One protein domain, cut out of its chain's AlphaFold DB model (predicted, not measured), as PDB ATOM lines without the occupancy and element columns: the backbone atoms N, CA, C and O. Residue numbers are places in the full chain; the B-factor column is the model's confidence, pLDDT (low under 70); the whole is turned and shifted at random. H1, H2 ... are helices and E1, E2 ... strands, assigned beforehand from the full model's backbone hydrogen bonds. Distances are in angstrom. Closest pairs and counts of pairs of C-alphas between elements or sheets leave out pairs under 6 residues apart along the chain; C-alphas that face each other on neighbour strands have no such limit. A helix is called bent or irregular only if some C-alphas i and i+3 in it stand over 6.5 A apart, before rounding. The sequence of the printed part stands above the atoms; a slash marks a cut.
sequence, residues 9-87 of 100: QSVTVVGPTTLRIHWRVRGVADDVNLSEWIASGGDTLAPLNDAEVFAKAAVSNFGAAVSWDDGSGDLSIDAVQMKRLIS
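This is residues 9 to 87 of the 100 residues of an uncharacterized protein of Afipia broomeae ATCC 49717 (UniProt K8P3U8). Two small antiparallel sheets, E1-E2-E3 with the longer strands and E4-E5-E6 with short ones, come together at E1 and E4, while H4 bridges the opposite side from E3 to the E5 end; together they make a rough triangle seen along the long axis. The short helices H1, H2 and H3 follow one another across one end, and the turn between E2 and E3 lies at the other. The printed part has 79 residues, with four named helices and six named strands in the order E1 E2 E3 H1 H2 H3 E4 E5 E6 H4, class mixed. It is compact, with a radius of gyration of the C-alphas of 11.5 A, yet elongated in outline, 36 by 22 by 21 A.

E1, residues 9 to 15, E2, residues 18 to 23, and E3, residues 29 to 33, form a meander, each strand the antiparallel neighbour of the one before. N 12 and O 20 are 2.9 A apart across E1 and E2, and N 21 and O 30 are 2.8 A apart across E2 and E3. H1, residues 35 to 40, and H2, residues 42 to 49, are a helical hairpin: they touch, closest at the C-alphas of Ile 38 and Leu 45, 5.4 A, at a shallow tilt of 20 degrees, opposite ways. H3, residues 51 to 54, only grazes the first sheet. E4, residues 58 to 60, E5, residues 65 to 67, and E6, residues 76 to 78, form a second meander, with N 58 and O 67 at 2.9 A and N 66 and O 77 at 2.9 A. The closest C-alphas of E1 and E4 are those of Ser 10 and Val 59, 6.2 A apart. H4, residues 79 to 86, is on the first sheet at a height over the sheet of 8.0 A, only just over E3 with 3 of its C-alphas, and runs across the strands at 72 degrees to E3 on the local plane; the C-alphas of Val 32 and Ile 86 are closest, 6.0 A. With residues 79 to 82, H4 only grazes the second sheet. Every O i to N i+4 pair is within hydrogen-bond range in H1 and H4; H2 has 1 of 4, with 4 of 5 O i to N i+3 pairs, and H3 is too short for an O i to N i+4 pair.

E1 begins at C-alpha 9, (37.009, 45.576, 36.450), and is 19.1 A long; E2 is 15.8 A and E3 13.4 A. H2 is 10.9 A long and irregular, with C-alphas 44 and 47 at 7.4 A. H4 is 10.6 A long and ends at C-alpha 86, (48.390, 34.023, 35.728).

The two C-alphas farthest apart, those of Arg 26 and Asp 43, are 36.2 A apart. The printed part has no cut and no long link; E5 to E6, with 8 residues between, is short, and the others are tight. Residues 71 to 72 are under 70 in pLDDT, and the mean of the printed part is 91.5.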
ATOM      1  N   GLN A   9      38.257  44.957  36.881       95.50
ATOM      2  CA  GLN A   9      37.009  45.576  36.450       95.50
ATOM      3  C   GLN A   9      35.819  44.702  36.837       95.50
ATOM      4  O   GLN A   9      34.872  45.201  37.437       95.50
ATOM      5  N   SER A  10      35.880  43.416  36.505       95.50
ATOM      6  CA  SER A  10      34.863  42.426  36.848       95.50
ATOM      7  C   SER A  10      35.483  41.035  36.936       95.50
ATOM      8  O   SER A  10      36.580  40.786  36.428       95.50
ATOM      9  N   VAL A  11      34.764  40.134  37.593       96.44
ATOM     10  CA  VAL A  11      35.094  38.716  37.697       96.44
ATOM     11  C   VAL A  11      33.897  37.895  37.237       96.44
ATOM     12  O   VAL A  11      32.748  38.306  37.401       96.44
ATOM     13  N   THR A  12      34.159  36.746  36.630       97.06
ATOM     14  CA  THR A  12      33.140  35.749  36.307       97.06
ATOM     15  C   THR A  12      33.625  34.387  36.770       97.06
ATOM     16  O   THR A  12      34.748  33.994  36.466       97.06
ATOM     17  N   VAL A  13      32.785  33.664  37.503       97.12
ATOM     18  CA  VAL A  13      33.056  32.276  37.884       97.12
ATOM     19  C   VAL A  13      32.780  31.394  36.670       97.12
ATOM     20  O   VAL A  13      31.678  31.417  36.127       97.12
ATOM     21  N   VAL A  14      33.792  30.657  36.211       96.31
ATOM     22  CA  VAL A  14      33.716  29.815  34.997       96.31
ATOM     23  C   VAL A  14      33.966  28.332  35.284       96.31
ATOM     24  O   VAL A  14      33.918  27.507  34.376       96.31
ATOM     25  N   GLY A  15      34.216  27.983  36.545       93.06
ATOM     26  CA  GLY A  15      34.413  26.615  37.014       93.06
ATOM     27  C   GLY A  15      34.428  26.548  38.545       93.06
ATOM     28  O   GLY A  15      34.340  27.592  39.191       93.06
ATOM     29  N   PRO A  16      34.583  25.348  39.132       91.69
ATOM     30  CA  PRO A  16      34.503  25.144  40.584       91.69
ATOM     31  C   PRO A  16      35.578  25.905  41.371       91.69
ATOM     32  O   PRO A  16      35.348  26.280  42.510       91.69
ATOM     33  N   THR A  17      36.734  26.163  40.754       94.12
ATOM     34  CA  THR A  17      37.841  26.945  41.335       94.12
ATOM     35  C   THR A  17      38.450  27.906  40.312       94.12
ATOM     36  O   THR A  17      39.608  28.303  40.427       94.12
ATOM     37  N   THR A  18      37.723  28.227  39.238       95.56
ATOM     38  CA  THR A  18      38.259  28.999  38.106       95.56
ATOM     39  C   THR A  18      37.499  30.300  37.924       95.56
ATOM     40  O   THR A  18      36.268  30.314  37.836       95.56
ATOM     41  N   LEU A  19      38.253  31.393  37.823       96.88
ATOM     42  CA  LEU A  19      37.735  32.723  37.545       96.88
ATOM     43  C   LEU A  19      38.219  33.208  36.183       96.88
ATOM     44  O   LEU A  19      39.380  33.025  35.830       96.88
ATOM     45  N   ARG A  20      37.350  33.921  35.475       96.12
ATOM     46  CA  ARG A  20      37.726  34.828  34.395       96.12
ATOM     47  C   ARG A  20      37.816  36.242  34.951       96.12
ATOM     48  O   ARG A  20      36.827  36.783  35.448       96.12
ATOM     49  N   ILE A  21      39.000  36.839  34.875       95.75
ATOM     50  CA  ILE A  21      39.287  38.180  35.388       95.75
ATOM     51  C   ILE A  21      39.308  39.162  34.229       95.75
ATOM     52  O   ILE A  21      40.156  39.058  33.349       95.75
ATOM     53  N   HIS A  22      38.425  40.156  34.258       94.81
ATOM     54  CA  HIS A  22      38.488  41.296  33.350       94.81
ATOM     55  C   HIS A  22      39.229  42.436  34.034       94.81
ATOM     56  O   HIS A  22      38.813  42.927  35.087       94.81
ATOM     57  N   TRP A  23      40.328  42.882  33.439       93.25
ATOM     58  CA  TRP A  23      41.127  43.976  33.981       93.25
ATOM     59  C   TRP A  23      40.597  45.324  33.496       93.25
ATOM     60  O   TRP A  23      40.075  45.443  32.393       93.25
ATOM     61  N   ARG A  24      40.796  46.386  34.287       91.62
ATOM     62  CA  ARG A  24      40.467  47.760  33.857       91.62
ATOM     63  C   ARG A  24      41.318  48.234  32.679       91.62
ATOM     64  O   ARG A  24      40.975  49.217  32.025       91.62
ATOM     65  N   VAL A  25      42.444  47.570  32.418       84.81
ATOM     66  CA  VAL A  25      43.194  47.762  31.178       84.81
ATOM     67  C   VAL A  25      42.373  47.148  30.046       84.81
ATOM     68  O   VAL A  25      42.097  45.951  30.057       84.81
ATOM     69  N   ARG A  26      41.957  47.985  29.088       76.25
ATOM     70  CA  ARG A  26      41.032  47.595  28.015       76.25
ATOM     71  C   ARG A  26      41.487  46.326  27.290       76.25
ATOM     72  O   ARG A  26      42.624  46.246  26.842       76.25
ATOM     73  N   GLY A  27      40.542  45.405  27.102       75.31
ATOM     74  CA  GLY A  27      40.700  44.232  26.238       75.31
ATOM     75  C   GLY A  27      41.497  43.077  26.841       75.31
ATOM     76  O   GLY A  27      41.715  42.093  26.146       75.31
ATOM     77  N   VAL A  28      41.917  43.170  28.106       84.38
ATOM     78  CA  VAL A  28      42.665  42.098  28.772       84.38
ATOM     79  C   VAL A  28      41.728  41.320  29.688       84.38
ATOM     80  O   VAL A  28      41.184  41.875  30.648       84.38
ATOM     81  N   ALA A  29      41.568  40.033  29.396       91.81
ATOM     82  CA  ALA A  29      40.938  39.070  30.284       91.81
ATOM     83  C   ALA A  29      41.830  37.836  30.412       91.81
ATOM     84  O   ALA A  29      42.404  37.396  29.420       91.81
ATOM     85  N   ASP A  30      41.932  37.302  31.624       93.31
ATOM     86  CA  ASP A  30      42.726  36.114  31.922       93.31
ATOM     87  C   ASP A  30      41.866  35.105  32.688       93.31
ATOM     88  O   ASP A  30      41.122  35.494  33.593       93.31
ATOM     89  N   ASP A  31      41.999  33.822  32.358       94.00
ATOM     90  CA  ASP A  31      41.437  32.734  33.156       94.00
ATOM     91  C   ASP A  31      42.475  32.283  34.184       94.00
ATOM     92  O   ASP A  31      43.640  32.055  33.852       94.00
ATOM     93  N   VAL A  32      42.059  32.154  35.441       93.31
ATOM     94  CA  VAL A  32      42.924  31.751  36.549       93.31
ATOM     95  C   VAL A  32      42.284  30.602  37.313       93.31
ATOM     96  O   VAL A  32      41.160  30.708  37.807       93.31
ATOM     97  N   ASN A  33      43.009  29.489  37.402       93.94
ATOM     98  CA  ASN A  33      42.637  28.381  38.269       93.94
ATOM     99  C   ASN A  33      43.257  28.599  39.652       93.94
ATOM    100  O   ASN A  33      44.476  28.674  39.796       93.94
ATOM    101  N   LEU A  34      42.401  28.698  40.662       94.81
ATOM    102  CA  LEU A  34      42.780  28.953  42.042       94.81
ATOM    103  C   LEU A  34      42.958  27.676  42.869       94.81
ATOM    104  O   LEU A  34      43.250  27.788  44.052       94.81
ATOM    105  N   SER A  35      42.844  26.479  42.284       93.44
ATOM    106  CA  SER A  35      42.940  25.215  43.032       93.44
ATOM    107  C   SER A  35      44.236  25.089  43.840       93.44
ATOM    108  O   SER A  35      44.201  24.727  45.012       93.44
ATOM    109  N   GLU A  36      45.384  25.438  43.249       91.88
ATOM    110  CA  GLU A  36      46.678  25.410  43.949       91.88
ATOM    111  C   GLU A  36      46.765  26.470  45.052       91.88
ATOM    112  O   GLU A  36      47.343  26.227  46.110       91.88
ATOM    113  N   TRP A  37      46.189  27.650  44.812       93.88
ATOM    114  CA  TRP A  37      46.180  28.730  45.793       93.88
ATOM    115  C   TRP A  37      45.301  28.375  46.996       93.88
ATOM    116  O   TRP A  37      45.766  28.473  48.130       93.88
ATOM    117  N   ILE A  38      44.090  27.868  46.749       94.19
ATOM    118  CA  ILE A  38      43.170  27.370  47.778       94.19
ATOM    119  C   ILE A  38      43.854  26.275  48.600       94.19
ATOM    120  O   ILE A  38      43.884  26.362  49.825       94.19
ATOM    121  N   ALA A  39      44.490  25.297  47.942       93.31
ATOM    122  CA  ALA A  39      45.217  24.228  48.624       93.31
ATOM    123  C   ALA A  39      46.371  24.751  49.502       93.31
ATOM    124  O   ALA A  39      46.636  24.195  50.566       93.31
ATOM    125  N   SER A  40      47.042  25.833  49.089       92.31
ATOM    126  CA  SER A  40      48.127  26.444  49.868       92.31
ATOM    127  C   SER A  40      47.654  27.223  51.102       92.31
ATOM    128  O   SER A  40      48.446  27.441  52.015       92.31
ATOM    129  N   GLY A  41      46.382  27.635  51.143       88.12
ATOM    130  CA  GLY A  41      45.820  28.428  52.239       88.12
ATOM    131  C   GLY A  41      45.287  27.624  53.423       88.12
ATOM    132  O   GLY A  41      44.792  28.229  54.371       88.12
ATOM    133  N   GLY A  42      45.372  26.290  53.385       90.69
ATOM    134  CA  GLY A  42      44.953  25.418  54.485       90.69
ATOM    135  C   GLY A  42      43.510  25.666  54.937       90.69
ATOM    136  O   GLY A  42      42.626  25.918  54.117       90.69
ATOM    137  N   ASP A  43      43.284  25.624  56.251       91.94
ATOM    138  CA  ASP A  43      41.954  25.771  56.858       91.94
ATOM    139  C   ASP A  43      41.304  27.133  56.571       91.94
ATOM    140  O   ASP A  43      40.082  27.223  56.474       91.94
ATOM    141  N   THR A  44      42.108  28.182  56.372       92.31
ATOM    142  CA  THR A  44      41.612  29.528  56.066       92.31
ATOM    143  C   THR A  44      40.875  29.566  54.732       92.31
ATOM    144  O   THR A  44      39.798  30.145  54.645       92.31
ATOM    145  N   LEU A  45      41.428  28.933  53.690       94.12
ATOM    146  CA  LEU A  45      40.821  28.912  52.352       94.12
ATOM    147  C   LEU A  45      39.982  27.662  52.089       94.12
ATOM    148  O   LEU A  45      39.324  27.586  51.052       94.12
ATOM    149  N   ALA A  46      39.953  26.705  53.020       93.38
ATOM    150  CA  ALA A  46      39.160  25.487  52.903       93.38
ATOM    151  C   ALA A  46      37.692  25.726  52.485       93.38
ATOM    152  O   ALA A  46      37.220  24.959  51.637       93.38
ATOM    153  N   PRO A  47      36.987  26.784  52.955       95.06
ATOM    154  CA  PRO A  47      35.623  27.082  52.514       95.06
ATOM    155  C   PRO A  47      35.475  27.312  51.004       95.06
ATOM    156  O   PRO A  47      34.403  27.081  50.463       95.06
ATOM    157  N   LEU A  48      36.534  27.726  50.301       95.44
ATOM    158  CA  LEU A  48      36.498  27.977  48.855       95.44
ATOM    159  C   LEU A  48      36.471  26.699  48.007       95.44
ATOM    160  O   LEU A  48      36.306  26.790  46.793       95.44
ATOM    161  N   ASN A  49      36.626  25.518  48.617       94.25
ATOM    162  CA  ASN A  49      36.381  24.244  47.932       94.25
ATOM    163  C   ASN A  49      34.881  23.958  47.752       94.25
ATOM    164  O   ASN A  49      34.515  23.104  46.945       94.25
ATOM    165  N   ASP A  50      34.018  24.655  48.495       94.81
ATOM    166  CA  ASP A  50      32.577  24.600  48.298       94.81
ATOM    167  C   ASP A  50      32.179  25.486  47.107       94.81
ATOM    168  O   ASP A  50      32.494  26.677  47.053       94.81
ATOM    169  N   ALA A  51      31.477  24.901  46.135       93.44
ATOM    170  CA  ALA A  51      31.109  25.595  44.904       93.44
ATOM    171  C   ALA A  51      30.116  26.749  45.135       93.44
ATOM    172  O   ALA A  51      30.164  27.741  44.406       93.44
ATOM    173  N   GLU A  52      29.234  26.656  46.134       93.75
ATOM    174  CA  GLU A  52      28.284  27.720  46.472       93.75
ATOM    175  C   GLU A  52      28.986  28.890  47.158       93.75
ATOM    176  O   GLU A  52      28.632  30.049  46.929       93.75
ATOM    177  N   VAL A  53      30.001  28.607  47.978       94.56
ATOM    178  CA  VAL A  53      30.877  29.644  48.530       94.56
ATOM    179  C   VAL A  53      31.674  30.285  47.404       94.56
ATOM    180  O   VAL A  53      31.632  31.504  47.263       94.56
ATOM    181  N   PHE A  54      32.326  29.490  46.550       96.38
ATOM    182  CA  PHE A  54      33.154  30.004  45.459       96.38
ATOM    183  C   PHE A  54      32.357  30.841  44.443       96.38
ATOM    184  O   PHE A  54      32.867  31.826  43.902       96.38
ATOM    185  N   ALA A  55      31.081  30.511  44.222       95.88
ATOM    186  CA  ALA A  55      30.179  31.265  43.354       95.88
ATOM    187  C   ALA A  55      29.943  32.719  43.812       95.88
ATOM    188  O   ALA A  55      29.516  33.548  43.010       95.88
ATOM    189  N   LYS A  56      30.246  33.051  45.076       95.75
ATOM    190  CA  LYS A  56      30.090  34.401  45.643       95.75
ATOM    191  C   LYS A  56      31.220  35.365  45.274       95.75
ATOM    192  O   LYS A  56      31.186  36.506  45.725       95.75
ATOM    193  N   ALA A  57      32.195  34.932  44.469       96.56
ATOM    194  CA  ALA A  57      33.332  35.748  44.047       96.56
ATOM    195  C   ALA A  57      32.890  37.139  43.558       96.56
ATOM    196  O   ALA A  57      32.203  37.271  42.541       96.56
ATOM    197  N   ALA A  58      33.342  38.182  44.245       96.06
ATOM    198  CA  ALA A  58      33.023  39.560  43.916       96.06
ATOM    199  C   ALA A  58      34.281  40.428  43.905       96.06
ATOM    200  O   ALA A  58      35.232  40.215  44.656       96.06
ATOM    201  N   VAL A  59      34.288  41.444  43.042       95.50
ATOM    202  CA  VAL A  59      35.352  42.453  43.054       95.50
ATOM    203  C   VAL A  59      35.190  43.324  44.296       95.50
ATOM    204  O   VAL A  59      34.154  43.958  44.474       95.50
ATOM    205  N   SER A  60      36.238  43.420  45.107       94.19
ATOM    206  CA  SER A  60      36.270  44.236  46.321       94.19
ATOM    207  C   SER A  60      37.369  45.304  46.250       94.19
ATOM    208  O   SER A  60      38.119  45.415  45.268       94.19
ATOM    209  N   ASN A  61      37.421  46.168  47.271       90.81
ATOM    210  CA  ASN A  61      38.451  47.198  47.450       90.81
ATOM    211  C   ASN A  61      38.735  48.024  46.171       90.81
ATOM    212  O   ASN A  61      39.873  48.174  45.714       90.81
ATOM    213  N   PHE A  62      37.667  48.506  45.525       90.50
ATOM    214  CA  PHE A  62      37.729  49.297  44.288       90.50
ATOM    215  C   PHE A  62      38.562  48.640  43.167       90.50
ATOM    216  O   PHE A  62      39.301  49.311  42.437       90.50
ATOM    217  N   GLY A  63      38.459  47.316  43.029       92.44
ATOM    218  CA  GLY A  63      39.198  46.545  42.030       92.44
ATOM    219  C   GLY A  63      40.603  46.141  42.461       92.44
ATOM    220  O   GLY A  63      41.388  45.742  41.605       92.44
ATOM    221  N   ALA A  64      40.957  46.289  43.740       92.94
ATOM    222  CA  ALA A  64      42.238  45.808  44.260       92.94
ATOM    223  C   ALA A  64      42.223  44.316  44.605       92.94
ATOM    224  O   ALA A  64      43.300  43.756  44.767       92.94
ATOM    225  N   ALA A  65      41.052  43.694  44.747       94.25
ATOM    226  CA  ALA A  65      40.936  42.309  45.183       94.25
ATOM    227  C   ALA A  65      39.674  41.631  44.633       94.25
ATOM    228  O   ALA A  65      38.748  42.294  44.152       94.25
ATOM    229  N   VAL A  66      39.673  40.303  44.704       95.50
ATOM    230  CA  VAL A  66      38.468  39.469  44.666       95.50
ATOM    231  C   VAL A  66      38.258  38.923  46.070       95.50
ATOM    232  O   VAL A  66      39.218  38.475  46.694       95.50
ATOM    233  N   SER A  67      37.025  38.978  46.554       96.19
ATOM    234  CA  SER A  67      36.622  38.453  47.855       96.19
ATOM    235  C   SER A  67      35.402  37.546  47.704       96.19
ATOM    236  O   SER A  67      34.586  37.728  46.795       96.19
ATOM    237  N   TRP A  68      35.313  36.562  48.591       95.38
ATOM    238  CA  TRP A  68      34.175  35.660  48.766       95.38
ATOM    239  C   TRP A  68      33.430  35.903  50.087       95.38
ATOM    240  O   TRP A  68      32.485  35.181  50.412       95.38
ATOM    241  N   ASP A  69      33.850  36.922  50.834       88.88
ATOM    242  CA  ASP A  69      33.241  37.399  52.070       88.88
ATOM    243  C   ASP A  69      32.737  38.845  51.907       88.88
ATOM    244  O   ASP A  69      32.387  39.280  50.808       88.88
ATOM    245  N   ASP A  70      32.640  39.597  53.003       80.81
ATOM    246  CA  ASP A  70      32.189  40.991  53.005       80.81
ATOM    247  C   ASP A  70      33.199  41.986  52.396       80.81
ATOM    248  O   ASP A  70      32.950  43.194  52.367       80.81
ATOM    249  N   GLY A  71      34.323  41.496  51.864       66.62
ATOM    250  CA  GLY A  71      35.362  42.301  51.234       66.62
ATOM    251  C   GLY A  71      36.488  42.712  52.178       66.62
ATOM    252  O   GLY A  71      37.364  43.470  51.749       66.62
ATOM    253  N   SER A  72      36.469  42.240  53.428       66.25
ATOM    254  CA  SER A  72      37.482  42.531  54.447       66.25
ATOM    255  C   SER A  72      38.030  41.298  55.167       66.25
ATOM    256  O   SER A  72      38.927  41.442  55.999       66.25
ATOM    257  N   GLY A  73      37.514  40.109  54.853       76.88
ATOM    258  CA  GLY A  73      37.903  38.875  55.518       76.88
ATOM    259  C   GLY A  73      39.005  38.099  54.799       76.88
ATOM    260  O   GLY A  73      39.566  38.511  53.775       76.88
ATOM    261  N   ASP A  74      39.309  36.942  55.380       87.56
ATOM    262  CA  ASP A  74      40.414  36.078  54.973       87.56
ATOM    263  C   ASP A  74      40.171  35.367  53.631       87.56
ATOM    264  O   ASP A  74      41.111  34.854  53.018       87.56
ATOM    265  N   LEU A  75      38.930  35.360  53.130       93.38
ATOM    266  CA  LEU A  75      38.579  34.772  51.839       93.38
ATOM    267  C   LEU A  75      38.732  35.815  50.736       93.38
ATOM    268  O   LEU A  75      37.790  36.121  50.005       93.38
ATOM    269  N   SER A  76      39.934  36.371  50.628       94.12
ATOM    270  CA  SER A  76      40.259  37.428  49.678       94.12
ATOM    271  C   SER A  76      41.627  37.207  49.041       94.12
ATOM    272  O   SER A  76      42.578  36.773  49.687       94.12
ATOM    273  N   ILE A  77      41.747  37.556  47.763       94.25
ATOM    274  CA  ILE A  77      43.015  37.565  47.027       94.25
ATOM    275  C   ILE A  77      43.189  38.902  46.312       94.25
ATOM    276  O   ILE A  77      42.283  39.392  45.629       94.25
ATOM    277  N   ASP A  78      44.365  39.508  46.451       93.19
ATOM    278  CA  ASP A  78      44.652  40.787  45.816       93.19
ATOM    279  C   ASP A  78      44.994  40.644  44.318       93.19
ATOM    280  O   ASP A  78      45.437  39.606  43.815       93.19
ATOM    281  N   ALA A  79      44.792  41.730  43.577       93.00
ATOM    282  CA  ALA A  79      44.986  41.811  42.136       93.00
ATOM    283  C   ALA A  79      46.444  41.569  41.697       93.00
ATOM    284  O   ALA A  79      46.681  41.106  40.577       93.00
ATOM    285  N   VAL A  80      47.428  41.883  42.548       91.50
ATOM    286  CA  VAL A  80      48.851  41.651  42.268       91.50
ATOM    287  C   VAL A  80      49.161  40.165  42.391       91.50
ATOM    288  O   VAL A  80      49.776  39.601  41.484       91.50
ATOM    289  N   GLN A  81      48.712  39.519  43.465       91.12
ATOM    290  CA  GLN A  81      48.842  38.079  43.649       91.12
ATOM    291  C   GLN A  81      48.133  37.320  42.523       91.12
ATOM    292  O   GLN A  81      48.724  36.415  41.936       91.12
ATOM    293  N   MET A  82      46.940  37.762  42.119       92.06
ATOM    294  CA  MET A  82      46.219  37.201  40.975       92.06
ATOM    295  C   MET A  82      47.052  37.260  39.682       92.06
ATOM    296  O   MET A  82      47.187  36.261  38.976       92.06
ATOM    297  N   LYS A  83      47.702  38.398  39.390       89.62
ATOM    298  CA  LYS A  83      48.604  38.513  38.228       89.62
ATOM    299  C   LYS A  83      49.815  37.584  38.312       89.62
ATOM    300  O   LYS A  83      50.280  37.120  37.270       89.62
ATOM    301  N   ARG A  84      50.315  37.280  39.514       89.12
ATOM    302  CA  ARG A  84      51.417  36.322  39.709       89.12
ATOM    303  C   ARG A  84      50.990  34.880  39.443       89.12
ATOM    304  O   ARG A  84      51.813  34.116  38.960       89.12
ATOM    305  N   LEU A  85      49.734  34.528  39.728       89.12
ATOM    306  CA  LEU A  85      49.185  33.203  39.415       89.12
ATOM    307  C   LEU A  85      48.987  32.997  37.907       89.12
ATOM    308  O   LEU A  85      49.197  31.897  37.412       89.12
ATOM    309  N   ILE A  86      48.603  34.056  37.187       86.12
ATOM    310  CA  ILE A  86      48.390  34.023  35.728       86.12
ATOM    311  C   ILE A  86      49.712  34.043  34.960       86.12
ATOM    312  O   ILE A  86      49.830  33.446  33.890       86.12
ATOM    313  N   SER A  87      50.707  34.768  35.476       75.25
ATOM    314  CA  SER A  87      52.021  34.828  34.844       75.25
ATOM    315  C   SER A  87      52.602  33.418  34.774       75.25
ATOM    316  O   SER A  87      52.575  32.719  35.789       75.25
TER     317      SER A  87